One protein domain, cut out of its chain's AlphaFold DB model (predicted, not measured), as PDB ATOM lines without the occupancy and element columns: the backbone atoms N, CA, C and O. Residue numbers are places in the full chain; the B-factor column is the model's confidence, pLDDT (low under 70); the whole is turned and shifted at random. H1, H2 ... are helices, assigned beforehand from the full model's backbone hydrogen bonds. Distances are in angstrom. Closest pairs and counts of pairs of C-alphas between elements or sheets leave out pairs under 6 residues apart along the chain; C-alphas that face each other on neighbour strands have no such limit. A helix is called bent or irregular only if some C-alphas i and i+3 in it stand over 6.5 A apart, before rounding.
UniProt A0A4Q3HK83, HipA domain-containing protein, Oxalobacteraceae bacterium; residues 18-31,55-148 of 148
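Overview. This is residues 18 to 31 and 55 to 148 of the 148 residues of the protein "HipA domain-containing protein" of Oxalobacteraceae bacterium (UniProt A0A4Q3HK83). A long helical hairpin makes the longest axis: bent H3 and H4 lie side by side and run opposite ways. The short helix H1 packs on H3a near the middle of this pair, H2 folds back across the start of H3a at the end away from the hairpin's turn, and a long stretch without named elements, residues 55 to 79, lies on the same side as H1. The printed part has 108 residues with four named helices, in the order H1, H2, H3, H4, and no named strand; the class is all helix. It is compact, with a radius of gyration of the C-alphas of 14.5 A, yet elongated, spanning 45 by 29 by 24 A.

Arrangement. H3, residues 94 to 120, was assigned as one helix by its hydrogen bonds but is bent, with C-alphas 110 and 113 7.2 A apart; its arms, H3a, residues 94 to 110, and H3b, residues 113 to 120, stand at a steep tilt of 53 degrees. H4, residues 128 to 147, touches H3a, closest at the C-alphas of Ala 105 and Cys 141, 5.1 A, opposite ways at a shallow tilt of 33 degrees, only just short of steep. H3b and H4 form a hairpin and only just touch, with 3 pairs of C-alphas within 8 A, the closest being Val 116 and Leu 130, 7.1 A. H1, residues 18 to 23, touches H3a, closest at the C-alphas of Ile 19 and Val 101, 6.3 A. H2, residues 80 to 89, touches residues 94 to 98 of H3a alone, closest at the C-alphas of Arg 84 and Ala 94, 4.9 A. H1 and H2 are apart. In H1, H2, H3a, H3b and H4 every O i to N i+4 pair is within hydrogen-bond range.

Along the chain. H1 begins at C-alpha 18 (-10.051, -0.919, -15.472) and is 8.9 A long; H2 is 14.4 A, H3a 24.3 A, H3b 10.5 A. H4, 29.2 A, ends at C-alpha 147 (-23.544, 8.496, -21.091).

Size, cuts and confidence. The C-alphas of Gly 88 and Pro 123 are the two farthest apart, 44.9 A. Residues 32 to 54 are not printed; C-alphas 31 and 55 are 16.8 A apart across this cut, in the link from H1 to H2. The link from H2 to H3 is tight and that from H3 to H4 is short. No printed residue is under 70 in pLDDT.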
ATOM      1  N   LEU A  18      -8.999  -0.568 -14.531       92.12
ATOM      2  CA  LEU A  18     -10.051  -0.919 -15.472       92.12
ATOM      3  C   LEU A  18     -10.672   0.324 -16.118       92.12
ATOM      4  O   LEU A  18     -10.776   0.396 -17.336       92.12
ATOM      5  N   ILE A  19     -11.036   1.320 -15.305       95.12
ATOM      6  CA  ILE A  19     -11.645   2.563 -15.793       95.12
ATOM      7  C   ILE A  19     -10.653   3.291 -16.702       95.12
ATOM      8  O   ILE A  19     -11.016   3.730 -17.788       95.12
ATOM      9  N   PHE A  20      -9.389   3.382 -16.281       95.38
ATOM     10  CA  PHE A  20      -8.361   4.058 -17.064       95.38
ATOM     11  C   PHE A  20      -8.128   3.394 -18.428       95.38
ATOM     12  O   PHE A  20      -8.125   4.097 -19.435       95.38
ATOM     13  N   ASN A  21      -8.019   2.061 -18.483       95.62
ATOM     14  CA  ASN A  21      -7.851   1.323 -19.741       95.62
ATOM     15  C   ASN A  21      -8.995   1.586 -20.729       95.62
ATOM     16  O   ASN A  21      -8.737   1.788 -21.913       95.62
ATOM     17  N   VAL A  22     -10.238   1.675 -20.249       95.88
ATOM     18  CA  VAL A  22     -11.379   2.059 -21.094       95.88
ATOM     19  C   VAL A  22     -11.222   3.485 -21.628       95.88
ATOM     20  O   VAL A  22     -11.376   3.709 -22.828       95.88
ATOM     21  N   LEU A  23     -10.890   4.448 -20.760       96.56
ATOM     22  CA  LEU A  23     -10.782   5.867 -21.126       96.56
ATOM     23  C   LEU A  23      -9.687   6.140 -22.161       96.56
ATOM     24  O   LEU A  23      -9.849   7.031 -22.994       96.56
ATOM     25  N   VAL A  24      -8.594   5.371 -22.128       95.75
ATOM     26  CA  VAL A  24      -7.495   5.508 -23.094       95.75
ATOM     27  C   VAL A  24      -7.625   4.596 -24.319       95.75
ATOM     28  O   VAL A  24      -6.766   4.622 -25.200       95.75
ATOM     29  N   GLY A  25      -8.702   3.807 -24.402       95.00
ATOM     30  CA  GLY A  25      -8.944   2.888 -25.513       95.00
ATOM     31  C   GLY A  25      -7.936   1.739 -25.579       95.00
ATOM     32  O   GLY A  25      -7.480   1.388 -26.667       95.00
ATOM     33  N   ASN A  26      -7.549   1.193 -24.424       95.75
ATOM     34  CA  ASN A  26      -6.647   0.051 -24.326       95.75
ATOM     35  C   ASN A  26      -7.416  -1.271 -24.448       95.75
ATOM     36  O   ASN A  26      -7.940  -1.781 -23.456       95.75
ATOM     37  N   SER A  27      -7.467  -1.833 -25.659       92.81
ATOM     38  CA  SER A  27      -8.041  -3.161 -25.916       92.81
ATOM     39  C   SER A  27      -7.072  -4.323 -25.657       92.81
ATOM     40  O   SER A  27      -7.473  -5.470 -25.796       92.81
ATOM     41  N   ASP A  28      -5.837  -4.067 -25.212       91.94
ATOM     42  CA  ASP A  28      -4.861  -5.111 -24.846       91.94
ATOM     43  C   ASP A  28      -4.730  -5.267 -23.315       91.94
ATOM     44  O   ASP A  28      -3.744  -5.768 -22.779       91.94
ATOM     45  N   SER A  29      -5.735  -4.842 -22.540       90.62
ATOM     46  CA  SER A  29      -5.727  -4.938 -21.073       90.62
ATOM     47  C   SER A  29      -6.073  -6.345 -20.544       90.62
ATOM     48  O   SER A  29      -7.014  -6.529 -19.762       90.62
ATOM     49  N   HIS A  30      -5.349  -7.368 -20.995       90.00
ATOM     50  CA  HIS A  30      -5.534  -8.758 -20.567       90.00
ATOM     51  C   HIS A  30      -5.045  -9.013 -19.133       90.00
ATOM     52  O   HIS A  30      -4.259  -8.252 -18.579       90.00
ATOM     53  N   ALA A  31      -5.452 -10.141 -18.538       85.88
ATOM     54  CA  ALA A  31      -5.075 -10.507 -17.167       85.88
ATOM     55  C   ALA A  31      -3.548 -10.552 -16.936       85.88
ATOM     56  O   ALA A  31      -3.081 -10.145 -15.878       85.88
ATOM     57  N   ALA A  55      -5.331   1.438 -28.614       93.25
ATOM     58  CA  ALA A  55      -5.550   0.583 -29.779       93.25
ATOM     59  C   ALA A  55      -6.374   1.280 -30.874       93.25
ATOM     60  O   ALA A  55      -6.223   0.963 -32.055       93.25
ATOM     61  N   VAL A  56      -7.177   2.285 -30.498       92.06
ATOM     62  CA  VAL A  56      -8.136   2.995 -31.372       92.06
ATOM     63  C   VAL A  56      -7.469   3.662 -32.573       92.06
ATOM     64  O   VAL A  56      -8.100   3.890 -33.603       92.06
ATOM     65  N   VAL A  57      -6.172   3.951 -32.477       93.81
ATOM     66  CA  VAL A  57      -5.399   4.558 -33.569       93.81
ATOM     67  C   VAL A  57      -5.056   3.573 -34.695       93.81
ATOM     68  O   VAL A  57      -4.652   4.014 -35.774       93.81
ATOM     69  N   TYR A  58      -5.230   2.264 -34.481       91.81
ATOM     70  CA  TYR A  58      -4.905   1.205 -35.435       91.81
ATOM     71  C   TYR A  58      -6.175   0.610 -36.056       91.81
ATOM     72  O   TYR A  58      -6.918  -0.132 -35.422       91.81
ATOM     73  N   ARG A  59      -6.408   0.895 -37.344       85.44
ATOM     74  CA  ARG A  59      -7.653   0.527 -38.053       85.44
ATOM     75  C   ARG A  59      -7.912  -0.978 -38.169       85.44
ATOM     76  O   ARG A  59      -9.065  -1.373 -38.277       85.44
ATOM     77  N   ASN A  60      -6.857  -1.791 -38.165       89.62
ATOM     78  CA  ASN A  60      -6.937  -3.239 -38.390       89.62
ATOM     79  C   ASN A  60      -6.763  -4.048 -37.093       89.62
ATOM     80  O   ASN A  60      -6.412  -5.223 -37.149       89.62
ATOM     81  N   VAL A  61      -6.948  -3.411 -35.934       89.31
ATOM     82  CA  VAL A  61      -6.841  -4.043 -34.614       89.31
ATOM     83  C   VAL A  61      -8.225  -4.086 -33.977       89.31
ATOM     84  O   VAL A  61      -8.981  -3.119 -34.085       89.31
ATOM     85  N   ASP A  62      -8.549  -5.200 -33.317       89.50
ATOM     86  CA  ASP A  62      -9.778  -5.322 -32.535       89.50
ATOM     87  C   ASP A  62      -9.769  -4.322 -31.369       89.50
ATOM     88  O   ASP A  62      -8.815  -4.216 -30.598       89.50
ATOM     89  N   GLN A  63     -10.854  -3.563 -31.270       91.12
ATOM     90  CA  GLN A  63     -11.047  -2.505 -30.281       91.12
ATOM     91  C   GLN A  63     -11.887  -2.974 -29.089       91.12
ATOM     92  O   GLN A  63     -12.189  -2.183 -28.194       91.12
ATOM     93  N   SER A  64     -12.298  -4.242 -29.088       93.31
ATOM     94  CA  SER A  64     -13.060  -4.853 -28.009       93.31
ATOM     95  C   SER A  64     -12.215  -4.941 -26.744       93.31
ATOM     96  O   SER A  64     -11.093  -5.436 -26.750       93.31
ATOM     97  N   LEU A  65     -12.773  -4.481 -25.630       92.50
ATOM     98  CA  LEU A  65     -12.177  -4.627 -24.314       92.50
ATOM     99  C   LEU A  65     -12.078  -6.119 -23.960       92.50
ATOM    100  O   LEU A  65     -13.086  -6.828 -24.037       92.50
ATOM    101  N   PRO A  66     -10.916  -6.591 -23.475       90.69
ATOM    102  CA  PRO A  66     -10.759  -7.964 -23.002       90.69
ATOM    103  C   PRO A  66     -11.621  -8.317 -21.794       90.69
ATOM    104  O   PRO A  66     -11.839  -9.490 -21.500       90.69
ATOM    105  N   GLN A  67     -12.046  -7.298 -21.053       87.94
ATOM    106  CA  GLN A  67     -12.878  -7.410 -19.868       87.94
ATOM    107  C   GLN A  67     -14.186  -6.684 -20.160       87.94
ATOM    108  O   GLN A  67     -14.179  -5.491 -20.468       87.94
ATOM    109  N   ALA A  68     -15.302  -7.404 -20.079       91.69
ATOM    110  CA  ALA A  68     -16.607  -6.798 -20.270       91.69
ATOM    111  C   ALA A  68     -16.922  -5.830 -19.121       91.69
ATOM    112  O   ALA A  68     -16.707  -6.138 -17.947       91.69
ATOM    113  N   ILE A  69     -17.485  -4.678 -19.464       94.50
ATOM    114  CA  ILE A  69     -18.114  -3.772 -18.507       94.50
ATOM    115  C   ILE A  69     -19.616  -4.015 -18.626       94.50
ATOM    116  O   ILE A  69     -20.209  -3.787 -19.682       94.50
ATOM    117  N   GLY A  70     -20.226  -4.571 -17.579       92.44
ATOM    118  CA  GLY A  70     -21.593  -5.080 -17.668       92.44
ATOM    119  C   GLY A  70     -21.699  -6.178 -18.732       92.44
ATOM    120  O   GLY A  70     -21.134  -7.257 -18.568       92.44
ATOM    121  N   LYS A  71     -22.408  -5.901 -19.832       93.06
ATOM    122  CA  LYS A  71     -22.565  -6.830 -20.972       93.06
ATOM    123  C   LYS A  71     -21.784  -6.408 -22.219       93.06
ATOM    124  O   LYS A  71     -21.941  -7.024 -23.270       93.06
ATOM    125  N   ARG A  72     -20.997  -5.335 -22.136       95.62
ATOM    126  CA  ARG A  72     -20.373  -4.688 -23.292       95.62
ATOM    127  C   ARG A  72     -18.872  -4.909 -23.297       95.62
ATOM    128  O   ARG A  72     -18.204  -4.732 -22.282       95.62
ATOM    129  N   THR A  73     -18.348  -5.233 -24.470       94.50
ATOM    130  CA  THR A  73     -16.909  -5.246 -24.757       94.50
ATOM    131  C   THR A  73     -16.509  -4.071 -25.644       94.50
ATOM    132  O   THR A  73     -15.383  -3.607 -25.558       94.50
ATOM    133  N   ASN A  74     -17.414  -3.517 -26.456       93.44
ATOM    134  CA  ASN A  74     -17.123  -2.325 -27.250       93.44
ATOM    135  C   ASN A  74     -17.150  -1.064 -26.360       93.44
ATOM    136  O   ASN A  74     -18.222  -0.704 -25.861       93.44
ATOM    137  N   PRO A  75     -16.027  -0.335 -26.199       91.44
ATOM    138  CA  PRO A  75     -15.981   0.856 -25.352       91.44
ATOM    139  C   PRO A  75     -16.885   1.990 -25.861       91.44
ATOM    140  O   PRO A  75     -17.305   2.844 -25.083       91.44
ATOM    141  N   ASN A  76     -17.232   2.003 -27.154       91.25
ATOM    142  CA  ASN A  76     -18.120   3.015 -27.734       91.25
ATOM    143  C   ASN A  76     -19.607   2.794 -27.408       91.25
ATOM    144  O   ASN A  76     -20.418   3.681 -27.672       91.25
ATOM    145  N   GLU A  77     -19.967   1.633 -26.862       94.00
ATOM    146  CA  GLU A  77     -21.346   1.259 -26.522       94.00
ATOM    147  C   GLU A  77     -21.645   1.350 -25.021       94.00
ATOM    148  O   GLU A  77     -22.761   1.042 -24.601       94.00
ATOM    149  N   LEU A  78     -20.665   1.755 -24.209       95.56
ATOM    150  CA  LEU A  78     -20.794   1.795 -22.755       95.56
ATOM    151  C   LEU A  78     -21.750   2.885 -22.289       95.56
ATOM    152  O   LEU A  78     -21.635   4.034 -22.694       95.56
ATOM    153  N   HIS A  79     -22.646   2.541 -21.371       96.06
ATOM    154  CA  HIS A  79     -23.524   3.494 -20.700       96.06
ATOM    155  C   HIS A  79     -23.431   3.349 -19.180       96.06
ATOM    156  O   HIS A  79     -22.854   2.391 -18.661       96.06
ATOM    157  N   GLY A  80     -24.015   4.295 -18.438       96.88
ATOM    158  CA  GLY A  80     -24.048   4.257 -16.974       96.88
ATOM    159  C   GLY A  80     -24.535   2.918 -16.404       96.88
ATOM    160  O   GLY A  80     -23.977   2.436 -15.421       96.88
ATOM    161  N   ASP A  81     -25.511   2.265 -17.042       97.62
ATOM    162  CA  ASP A  81     -26.037   0.967 -16.590       97.62
ATOM    163  C   ASP A  81     -25.015  -0.174 -16.656       97.62
ATOM    164  O   ASP A  81     -25.029  -1.047 -15.787       97.62
ATOM    165  N   ASP A  82     -24.082  -0.150 -17.610       97.81
ATOM    166  CA  ASP A  82     -23.017  -1.152 -17.703       97.81
ATOM    167  C   ASP A  82     -22.062  -1.047 -16.506       97.81
ATOM    168  O   ASP A  82     -21.687  -2.051 -15.894       97.81
ATOM    169  N   TRP A  83     -21.734   0.184 -16.099       96.94
ATOM    170  CA  TRP A  83     -20.937   0.452 -14.901       96.94
ATOM    171  C   TRP A  83     -21.686   0.098 -13.614       96.94
ATOM    172  O   TRP A  83     -21.078  -0.430 -12.683       96.94
ATOM    173  N   ARG A  84     -23.004   0.345 -13.555       97.75
ATOM    174  CA  ARG A  84     -23.849  -0.081 -12.426       97.75
ATOM    175  C   ARG A  84     -23.884  -1.603 -12.303       97.75
ATOM    176  O   ARG A  84     -23.774  -2.122 -11.194       97.75
ATOM    177  N   MET A  85     -23.979  -2.311 -13.426       96.31
ATOM    178  CA  MET A  85     -23.944  -3.773 -13.458       96.31
ATOM    179  C   MET A  85     -22.592  -4.313 -12.990       96.31
ATOM    180  O   MET A  85     -22.561  -5.195 -12.133       96.31
ATOM    181  N   LEU A  86     -21.485  -3.750 -13.488       94.88
ATOM    182  CA  LEU A  86     -20.140  -4.091 -13.020       94.88
ATOM    183  C   LEU A  86     -19.997  -3.857 -11.509       94.88
ATOM    184  O   LEU A  86     -19.458  -4.710 -10.804       94.88
ATOM    185  N   ALA A  87     -20.490  -2.720 -11.006       94.50
ATOM    186  CA  ALA A  87     -20.439  -2.392  -9.586       94.50
ATOM    187  C   ALA A  87     -21.200  -3.427  -8.747       94.50
ATOM    188  O   ALA A  87     -20.628  -3.985  -7.814       94.50
ATOM    189  N   GLY A  88     -22.440  -3.751  -9.129       93.81
ATOM    190  CA  GLY A  88     -23.254  -4.756  -8.443       93.81
ATOM    191  C   GLY A  88     -22.608  -6.143  -8.436       93.81
ATOM    192  O   GLY A  88     -22.513  -6.764  -7.380       93.81
ATOM    193  N   ALA A  89     -22.085  -6.597  -9.581       93.12
ATOM    194  CA  ALA A  89     -21.371  -7.874  -9.688       93.12
ATOM    195  C   ALA A  89     -20.082  -7.923  -8.843       93.12
ATOM    196  O   ALA A  89     -19.655  -9.000  -8.438       93.12
ATOM    197  N   SER A  90     -19.486  -6.763  -8.560       90.69
ATOM    198  CA  SER A  90     -18.253  -6.629  -7.770       90.69
ATOM    199  C   SER A  90     -18.506  -6.285  -6.296       90.69
ATOM    200  O   SER A  90     -17.552  -6.046  -5.560       90.69
ATOM    201  N   GLY A  91     -19.769  -6.205  -5.856       92.25
ATOM    202  CA  GLY A  91     -20.126  -5.786  -4.495       92.25
ATOM    203  C   GLY A  91     -19.812  -4.315  -4.177       92.25
ATOM    204  O   GLY A  91     -19.662  -3.953  -3.013       92.25
ATOM    205  N   LEU A  92     -19.684  -3.460  -5.197       93.25
ATOM    206  CA  LEU A  92     -19.362  -2.037  -5.074       93.25
ATOM    207  C   LEU A  92     -20.621  -1.160  -5.141       93.25
ATOM    208  O   LEU A  92     -21.627  -1.508  -5.759       93.25
ATOM    209  N   SER A  93     -20.545   0.040  -4.558       96.12
ATOM    210  CA  SER A  93     -21.609   1.044  -4.679       96.12
ATOM    211  C   SER A  93     -21.686   1.595  -6.103       96.12
ATOM    212  O   SER A  93     -20.758   2.247  -6.576       96.12
ATOM    213  N   ALA A  94     -22.840   1.413  -6.748       95.88
ATOM    214  CA  ALA A  94     -23.127   1.943  -8.078       95.88
ATOM    215  C   ALA A  94     -22.875   3.458  -8.184       95.88
ATOM    216  O   ALA A  94     -22.255   3.925  -9.141       95.88
ATOM    217  N   ALA A  95     -23.312   4.229  -7.183       97.00
ATOM    218  CA  ALA A  95     -23.128   5.677  -7.158       97.00
ATOM    219  C   ALA A  95     -21.644   6.064  -7.050       97.00
ATOM    220  O   ALA A  95     -21.182   6.933  -7.791       97.00
ATOM    221  N   ALA A  96     -20.887   5.389  -6.176       95.75
ATOM    222  CA  ALA A  96     -19.456   5.642  -6.014       95.75
ATOM    223  C   ALA A  96     -18.664   5.253  -7.273       95.75
ATOM    224  O   ALA A  96     -17.788   6.003  -7.700       95.75
ATOM    225  N   THR A  97     -19.009   4.131  -7.912       95.81
ATOM    226  CA  THR A  97     -18.404   3.711  -9.182       95.81
ATOM    227  C   THR A  97     -18.637   4.752 -10.271       95.81
ATOM    228  O   THR A  97     -17.675   5.190 -10.894       95.81
ATOM    229  N   LEU A  98     -19.875   5.210 -10.480       97.50
ATOM    230  CA  LEU A  98     -20.177   6.223 -11.502       97.50
ATOM    231  C   LEU A  98     -19.480   7.558 -11.228       97.50
ATOM    232  O   LEU A  98     -18.952   8.174 -12.154       97.50
ATOM    233  N   ALA A  99     -19.442   7.991  -9.964       96.94
ATOM    234  CA  ALA A  99     -18.692   9.177  -9.568       96.94
ATOM    235  C   ALA A  99     -17.204   9.027  -9.911       96.94
ATOM    236  O   ALA A  99     -16.615   9.941 -10.487       96.94
ATOM    237  N   ARG A 100     -16.619   7.850  -9.651       96.06
ATOM    238  CA  ARG A 100     -15.216   7.568  -9.964       96.06
ATOM    239  C   ARG A 100     -14.934   7.521 -11.465       96.06
ATOM    240  O   ARG A 100     -13.904   8.034 -11.894       96.06
ATOM    241  N   VAL A 101     -15.836   6.950 -12.270       97.31
ATOM    242  CA  VAL A 101     -15.712   6.963 -13.741       97.31
ATOM    243  C   VAL A 101     -15.753   8.400 -14.262       97.31
ATOM    244  O   VAL A 101     -14.896   8.784 -15.056       97.31
ATOM    245  N   ARG A 102     -16.697   9.218 -13.774       98.12
ATOM    246  CA  ARG A 102     -16.812  10.637 -14.144       98.12
ATOM    247  C   ARG A 102     -15.552  11.421 -13.779       98.12
ATOM    248  O   ARG A 102     -15.014  12.125 -14.629       98.12
ATOM    249  N   GLU A 103     -15.074  11.268 -12.547       97.38
ATOM    250  CA  GLU A 103     -13.864  11.933 -12.061       97.38
ATOM    251  C   GLU A 103     -12.652  11.579 -12.929       97.38
ATOM    252  O   GLU A 103     -11.922  12.465 -13.373       97.38
ATOM    253  N   LEU A 104     -12.443  10.293 -13.225       96.69
ATOM    254  CA  LEU A 104     -11.312   9.877 -14.049       96.69
ATOM    255  C   LEU A 104     -11.437  10.341 -15.498       96.69
ATOM    256  O   LEU A 104     -10.439  10.783 -16.057       96.69
ATOM    257  N   ALA A 105     -12.630  10.314 -16.093       97.81
ATOM    258  CA  ALA A 105     -12.834  10.839 -17.442       97.81
ATOM    259  C   ALA A 105     -12.509  12.341 -17.524       97.81
ATOM    260  O   ALA A 105     -11.859  12.787 -18.473       97.81
ATOM    261  N   GLN A 106     -12.892  13.116 -16.504       98.00
ATOM    262  CA  GLN A 106     -12.530  14.532 -16.387       98.00
ATOM    263  C   GLN A 106     -11.022  14.719 -16.203       98.00
ATOM    264  O   GLN A 106     -10.424  15.539 -16.896       98.00
ATOM    265  N   ARG A 107     -10.389  13.936 -15.319       97.06
ATOM    266  CA  ARG A 107      -8.939  13.997 -15.085       97.06
ATOM    267  C   ARG A 107      -8.148  13.642 -16.340       97.06
ATOM    268  O   ARG A 107      -7.237  14.384 -16.690       97.06
ATOM    269  N   VAL A 108      -8.500  12.566 -17.041       96.69
ATOM    270  CA  VAL A 108      -7.855  12.188 -18.307       96.69
ATOM    271  C   VAL A 108      -8.000  13.321 -19.319       96.69
ATOM    272  O   VAL A 108      -6.991  13.787 -19.844       96.69
ATOM    273  N   SER A 109      -9.214  13.841 -19.517       96.81
ATOM    274  CA  SER A 109      -9.456  14.953 -20.447       96.81
ATOM    275  C   SER A 109      -8.611  16.186 -20.110       96.81
ATOM    276  O   SER A 109      -7.956  16.741 -20.986       96.81
ATOM    277  N   ALA A 110      -8.564  16.578 -18.833       96.94
ATOM    278  CA  ALA A 110      -7.824  17.754 -18.374       96.94
ATOM    279  C   ALA A 110      -6.297  17.610 -18.504       96.94
ATOM    280  O   ALA A 110      -5.612  18.597 -18.745       96.94
ATOM    281  N   ASN A 111      -5.761  16.393 -18.366       96.31
ATOM    282  CA  ASN A 111      -4.316  16.137 -18.394       96.31
ATOM    283  C   ASN A 111      -3.801  15.684 -19.774       96.31
ATOM    284  O   ASN A 111      -2.591  15.559 -19.965       96.31
ATOM    285  N   THR A 112      -4.686  15.435 -20.748       95.88
ATOM    286  CA  THR A 112      -4.291  14.903 -22.065       95.88
ATOM    287  C   THR A 112      -3.349  15.858 -22.801       95.88
ATOM    288  O   THR A 112      -2.323  15.414 -23.308       95.88
ATOM    289  N   ALA A 113      -3.636  17.164 -22.810       94.56
ATOM    290  CA  ALA A 113      -2.803  18.149 -23.507       94.56
ATOM    291  C   ALA A 113      -1.371  18.212 -22.942       94.56
ATOM    292  O   ALA A 113      -0.398  18.238 -23.697       94.56
ATOM    293  N   GLU A 114      -1.228  18.174 -21.614       96.44
ATOM    294  CA  GLU A 114       0.084  18.140 -20.964       96.44
ATOM    295  C   GLU A 114       0.833  16.839 -21.286       96.44
ATOM    296  O   GLU A 114       2.013  16.867 -21.638       96.44
ATOM    297  N   ALA A 115       0.149  15.691 -21.231       95.00
ATOM    298  CA  ALA A 115       0.742  14.407 -21.593       95.00
ATOM    299  C   ALA A 115       1.233  14.398 -23.052       95.00
ATOM    300  O   ALA A 115       2.354  13.967 -23.321       95.00
ATOM    301  N   VAL A 116       0.440  14.937 -23.983       95.75
ATOM    302  CA  VAL A 116       0.807  15.089 -25.399       95.75
ATOM    303  C   VAL A 116       2.024  15.997 -25.562       95.75
ATOM    304  O   VAL A 116       2.936  15.658 -26.316       95.75
ATOM    305  N   ALA A 117       2.094  17.120 -24.844       95.81
ATOM    306  CA  ALA A 117       3.260  18.002 -24.874       95.81
ATOM    307  C   ALA A 117       4.530  17.284 -24.385       95.81
ATOM    308  O   ALA A 117       5.579  17.369 -25.026       95.81
ATOM    309  N   ARG A 118       4.422  16.509 -23.296       96.00
ATOM    310  CA  ARG A 118       5.533  15.707 -22.763       96.00
ATOM    311  C   ARG A 118       6.009  14.646 -23.750       96.00
ATOM    312  O   ARG A 118       7.215  14.488 -23.898       96.00
ATOM    313  N   VAL A 119       5.097  13.940 -24.426       94.50
ATOM    314  CA  VAL A 119       5.466  12.936 -25.441       94.50
ATOM    315  C   VAL A 119       6.087  13.605 -26.664       94.50
ATOM    316  O   VAL A 119       7.129  13.151 -27.113       94.50
ATOM    317  N   ASN A 120       5.525  14.711 -27.161       95.38
ATOM    318  CA  ASN A 120       6.096  15.463 -28.288       95.38
ATOM    319  C   ASN A 120       7.539  15.928 -28.032       95.38
ATOM    320  O   ASN A 120       8.324  16.001 -28.974       95.38
ATOM    321  N   ALA A 121       7.889  16.229 -26.780       95.62
ATOM    322  CA  ALA A 121       9.243  16.619 -26.388       95.62
ATOM    323  C   ALA A 121      10.242  15.443 -26.341       95.62
ATOM    324  O   ALA A 121      11.445  15.669 -26.208       95.62
ATOM    325  N   MET A 122       9.777  14.193 -26.431       94.56
ATOM    326  CA  MET A 122      10.646  13.016 -26.465       94.56
ATOM    327  C   MET A 122      11.278  12.831 -27.853       94.56
ATOM    328  O   MET A 122      10.676  13.195 -28.869       94.56
ATOM    329  N   PRO A 123      12.457  12.186 -27.944       93.12
ATOM    330  CA  PRO A 123      12.971  11.698 -29.220       93.12
ATOM    331  C   PRO A 123      11.915  10.834 -29.930       93.12
ATOM    332  O   PRO A 123      11.337   9.940 -29.321       93.12
ATOM    333  N   ALA A 124      11.650  11.119 -31.210       86.06
ATOM    334  CA  ALA A 124      10.582  10.505 -32.019       86.06
ATOM    335  C   ALA A 124       9.124  10.771 -31.560       86.06
ATOM    336  O   ALA A 124       8.192  10.180 -32.104       86.06
ATOM    337  N   GLY A 125       8.897  11.708 -30.634       87.44
ATOM    338  CA  GLY A 125       7.570  12.042 -30.102       87.44
ATOM    339  C   GLY A 125       6.592  12.691 -31.088       87.44
ATOM    340  O   GLY A 125       5.382  12.587 -30.912       87.44
ATOM    341  N   GLY A 126       7.097  13.324 -32.151       89.19
ATOM    342  CA  GLY A 126       6.294  14.069 -33.132       89.19
ATOM    343  C   GLY A 126       5.519  13.223 -34.152       89.19
ATOM    344  O   GLY A 126       5.052  13.761 -35.157       89.19
ATOM    345  N   HIS A 127       5.406  11.906 -33.954       92.94
ATOM    346  CA  HIS A 127       4.735  11.011 -34.897       92.94
ATOM    347  C   HIS A 127       3.213  11.259 -34.955       92.94
ATOM    348  O   HIS A 127       2.564  11.529 -33.943       92.94
ATOM    349  N   GLU A 128       2.598  11.092 -36.132       92.00
ATOM    350  CA  GLU A 128       1.161  11.352 -36.357       92.00
ATOM    351  C   GLU A 128       0.214  10.532 -35.464       92.00
ATOM    352  O   GLU A 128      -0.919  10.940 -35.199       92.00
ATOM    353  N   VAL A 129       0.689   9.386 -34.970       93.38
ATOM    354  CA  VAL A 129      -0.057   8.509 -34.057       93.38
ATOM    355  C   VAL A 129      -0.443   9.227 -32.765       93.38
ATOM    356  O   VAL A 129      -1.523   8.976 -32.240       93.38
ATOM    357  N   LEU A 130       0.379  10.173 -32.294       94.94
ATOM    358  CA  LEU A 130       0.110  10.911 -31.064       94.94
ATOM    359  C   LEU A 130      -1.139  11.790 -31.200       94.94
ATOM    360  O   LEU A 130      -2.001  11.761 -30.328       94.94
ATOM    361  N   LYS A 131      -1.294  12.490 -32.333       94.56
ATOM    362  CA  LYS A 131      -2.494  13.298 -32.624       94.56
ATOM    363  C   LYS A 131      -3.750  12.432 -32.735       94.56
ATOM    364  O   LYS A 131      -4.829  12.831 -32.304       94.56
ATOM    365  N   ARG A 132      -3.619  11.233 -33.315       95.56
ATOM    366  CA  ARG A 132      -4.727  10.266 -33.398       95.56
ATOM    367  C   ARG A 132      -5.118   9.757 -32.012       95.56
ATOM    368  O   ARG A 132      -6.311   9.666 -31.736       95.56
ATOM    369  N   ALA A 133      -4.140   9.466 -31.154       95.75
ATOM    370  CA  ALA A 133      -4.373   9.021 -29.783       95.75
ATOM    371  C   ALA A 133      -5.046  10.120 -28.956       95.75
ATOM    372  O   ALA A 133      -6.084   9.869 -28.358       95.75
ATOM    373  N   GLU A 134      -4.526  11.350 -28.996       96.81
ATOM    374  CA  GLU A 134      -5.136  12.518 -28.348       96.81
ATOM    375  C   GLU A 134      -6.614  12.670 -28.731       96.81
ATOM    376  O   GLU A 134      -7.489  12.734 -27.864       96.81
ATOM    377  N   HIS A 135      -6.908  12.650 -30.035       96.69
ATOM    378  CA  HIS A 135      -8.278  12.757 -30.527       96.69
ATOM    379  C   HIS A 135      -9.165  11.598 -30.049       96.69
ATOM    380  O   HIS A 135     -10.294  11.821 -29.609       96.69
ATOM    381  N   ALA A 136      -8.671  10.359 -30.131       95.94
ATOM    382  CA  ALA A 136      -9.416   9.170 -29.729       95.94
ATOM    383  C   ALA A 136      -9.745   9.172 -28.227       95.94
ATOM    384  O   ALA A 136     -10.896   8.943 -27.854       95.94
ATOM    385  N   ILE A 137      -8.761   9.491 -27.383       97.19
ATOM    386  CA  ILE A 137      -8.910   9.565 -25.925       97.19
ATOM    387  C   ILE A 137      -9.915  10.658 -25.551       97.19
ATOM    388  O   ILE A 137     -10.841  10.402 -24.777       97.19
ATOM    389  N   GLY A 138      -9.799  11.849 -26.151       97.38
ATOM    390  CA  GLY A 138     -10.753  12.938 -25.941       97.38
ATOM    391  C   GLY A 138     -12.182  12.531 -26.308       97.38
ATOM    392  O   GLY A 138     -13.106  12.700 -25.512       97.38
ATOM    393  N   LYS A 139     -12.372  11.894 -27.473       96.81
ATOM    394  CA  LYS A 139     -13.688  11.403 -27.913       96.81
ATOM    395  C   LYS A 139     -14.281  10.338 -26.995       96.81
ATOM    396  O   LYS A 139     -15.492  10.360 -26.766       96.81
ATOM    397  N   LEU A 140     -13.467   9.411 -26.490       96.00
ATOM    398  CA  LEU A 140     -13.916   8.391 -25.541       96.00
ATOM    399  C   LEU A 140     -14.334   9.016 -24.210       96.00
ATOM    400  O   LEU A 140     -15.429   8.728 -23.726       96.00
ATOM    401  N   CYS A 141     -13.518   9.920 -23.664       97.62
ATOM    402  CA  CYS A 141     -13.826  10.614 -22.416       97.62
ATOM    403  C   CYS A 141     -15.110  11.452 -22.534       97.62
ATOM    404  O   CYS A 141     -16.000  11.330 -21.694       97.62
ATOM    405  N   GLU A 142     -15.254  12.241 -23.605       97.56
ATOM    406  CA  GLU A 142     -16.479  12.994 -23.899       97.56
ATOM    407  C   GLU A 142     -17.711  12.087 -23.988       97.56
ATOM    408  O   GLU A 142     -18.778  12.417 -23.472       97.56
ATOM    409  N   ARG A 143     -17.585  10.953 -24.686       96.50
ATOM    410  CA  ARG A 143     -18.684  10.005 -24.866       96.50
ATOM    411  C   ARG A 143     -19.123   9.422 -23.529       96.50
ATOM    412  O   ARG A 143     -20.310   9.491 -23.225       96.50
ATOM    413  N   ILE A 144     -18.176   8.931 -22.733       96.38
ATOM    414  CA  ILE A 144     -18.454   8.377 -21.408       96.38
ATOM    415  C   ILE A 144     -19.136   9.431 -20.539       96.38
ATOM    416  O   ILE A 144     -20.205   9.167 -20.003       96.38
ATOM    417  N   LEU A 145     -18.614  10.658 -20.478       97.50
ATOM    418  CA  LEU A 145     -19.225  11.732 -19.687       97.50
ATOM    419  C   LEU A 145     -20.675  12.041 -20.084       97.50
ATOM    420  O   LEU A 145     -21.477  12.351 -19.207       97.50
ATOM    421  N   ARG A 146     -21.023  11.932 -21.373       96.94
ATOM    422  CA  ARG A 146     -22.403  12.105 -21.862       96.94
ATOM    423  C   ARG A 146     -23.331  10.930 -21.534       96.94
ATOM    424  O   ARG A 146     -24.542  11.109 -21.587       96.94
ATOM    425  N   GLN A 147     -22.788   9.744 -21.261       93.56
ATOM    426  CA  GLN A 147     -23.544   8.496 -21.091       93.56
ATOM    427  C   GLN A 147     -23.646   8.018 -19.629       93.56
ATOM    428  O   GLN A 147     -24.310   7.008 -19.378       93.56
ATOM    429  N   LEU A 148     -22.987   8.705 -18.684       91.31
ATOM    430  CA  LEU A 148     -22.998   8.403 -17.242       91.31
ATOM    431  C   LEU A 148     -24.196   8.984 -16.491       91.31
ATOM    432  O   LEU A 148     -24.389  10.219 -16.562       91.31
TER     433      LEU A 148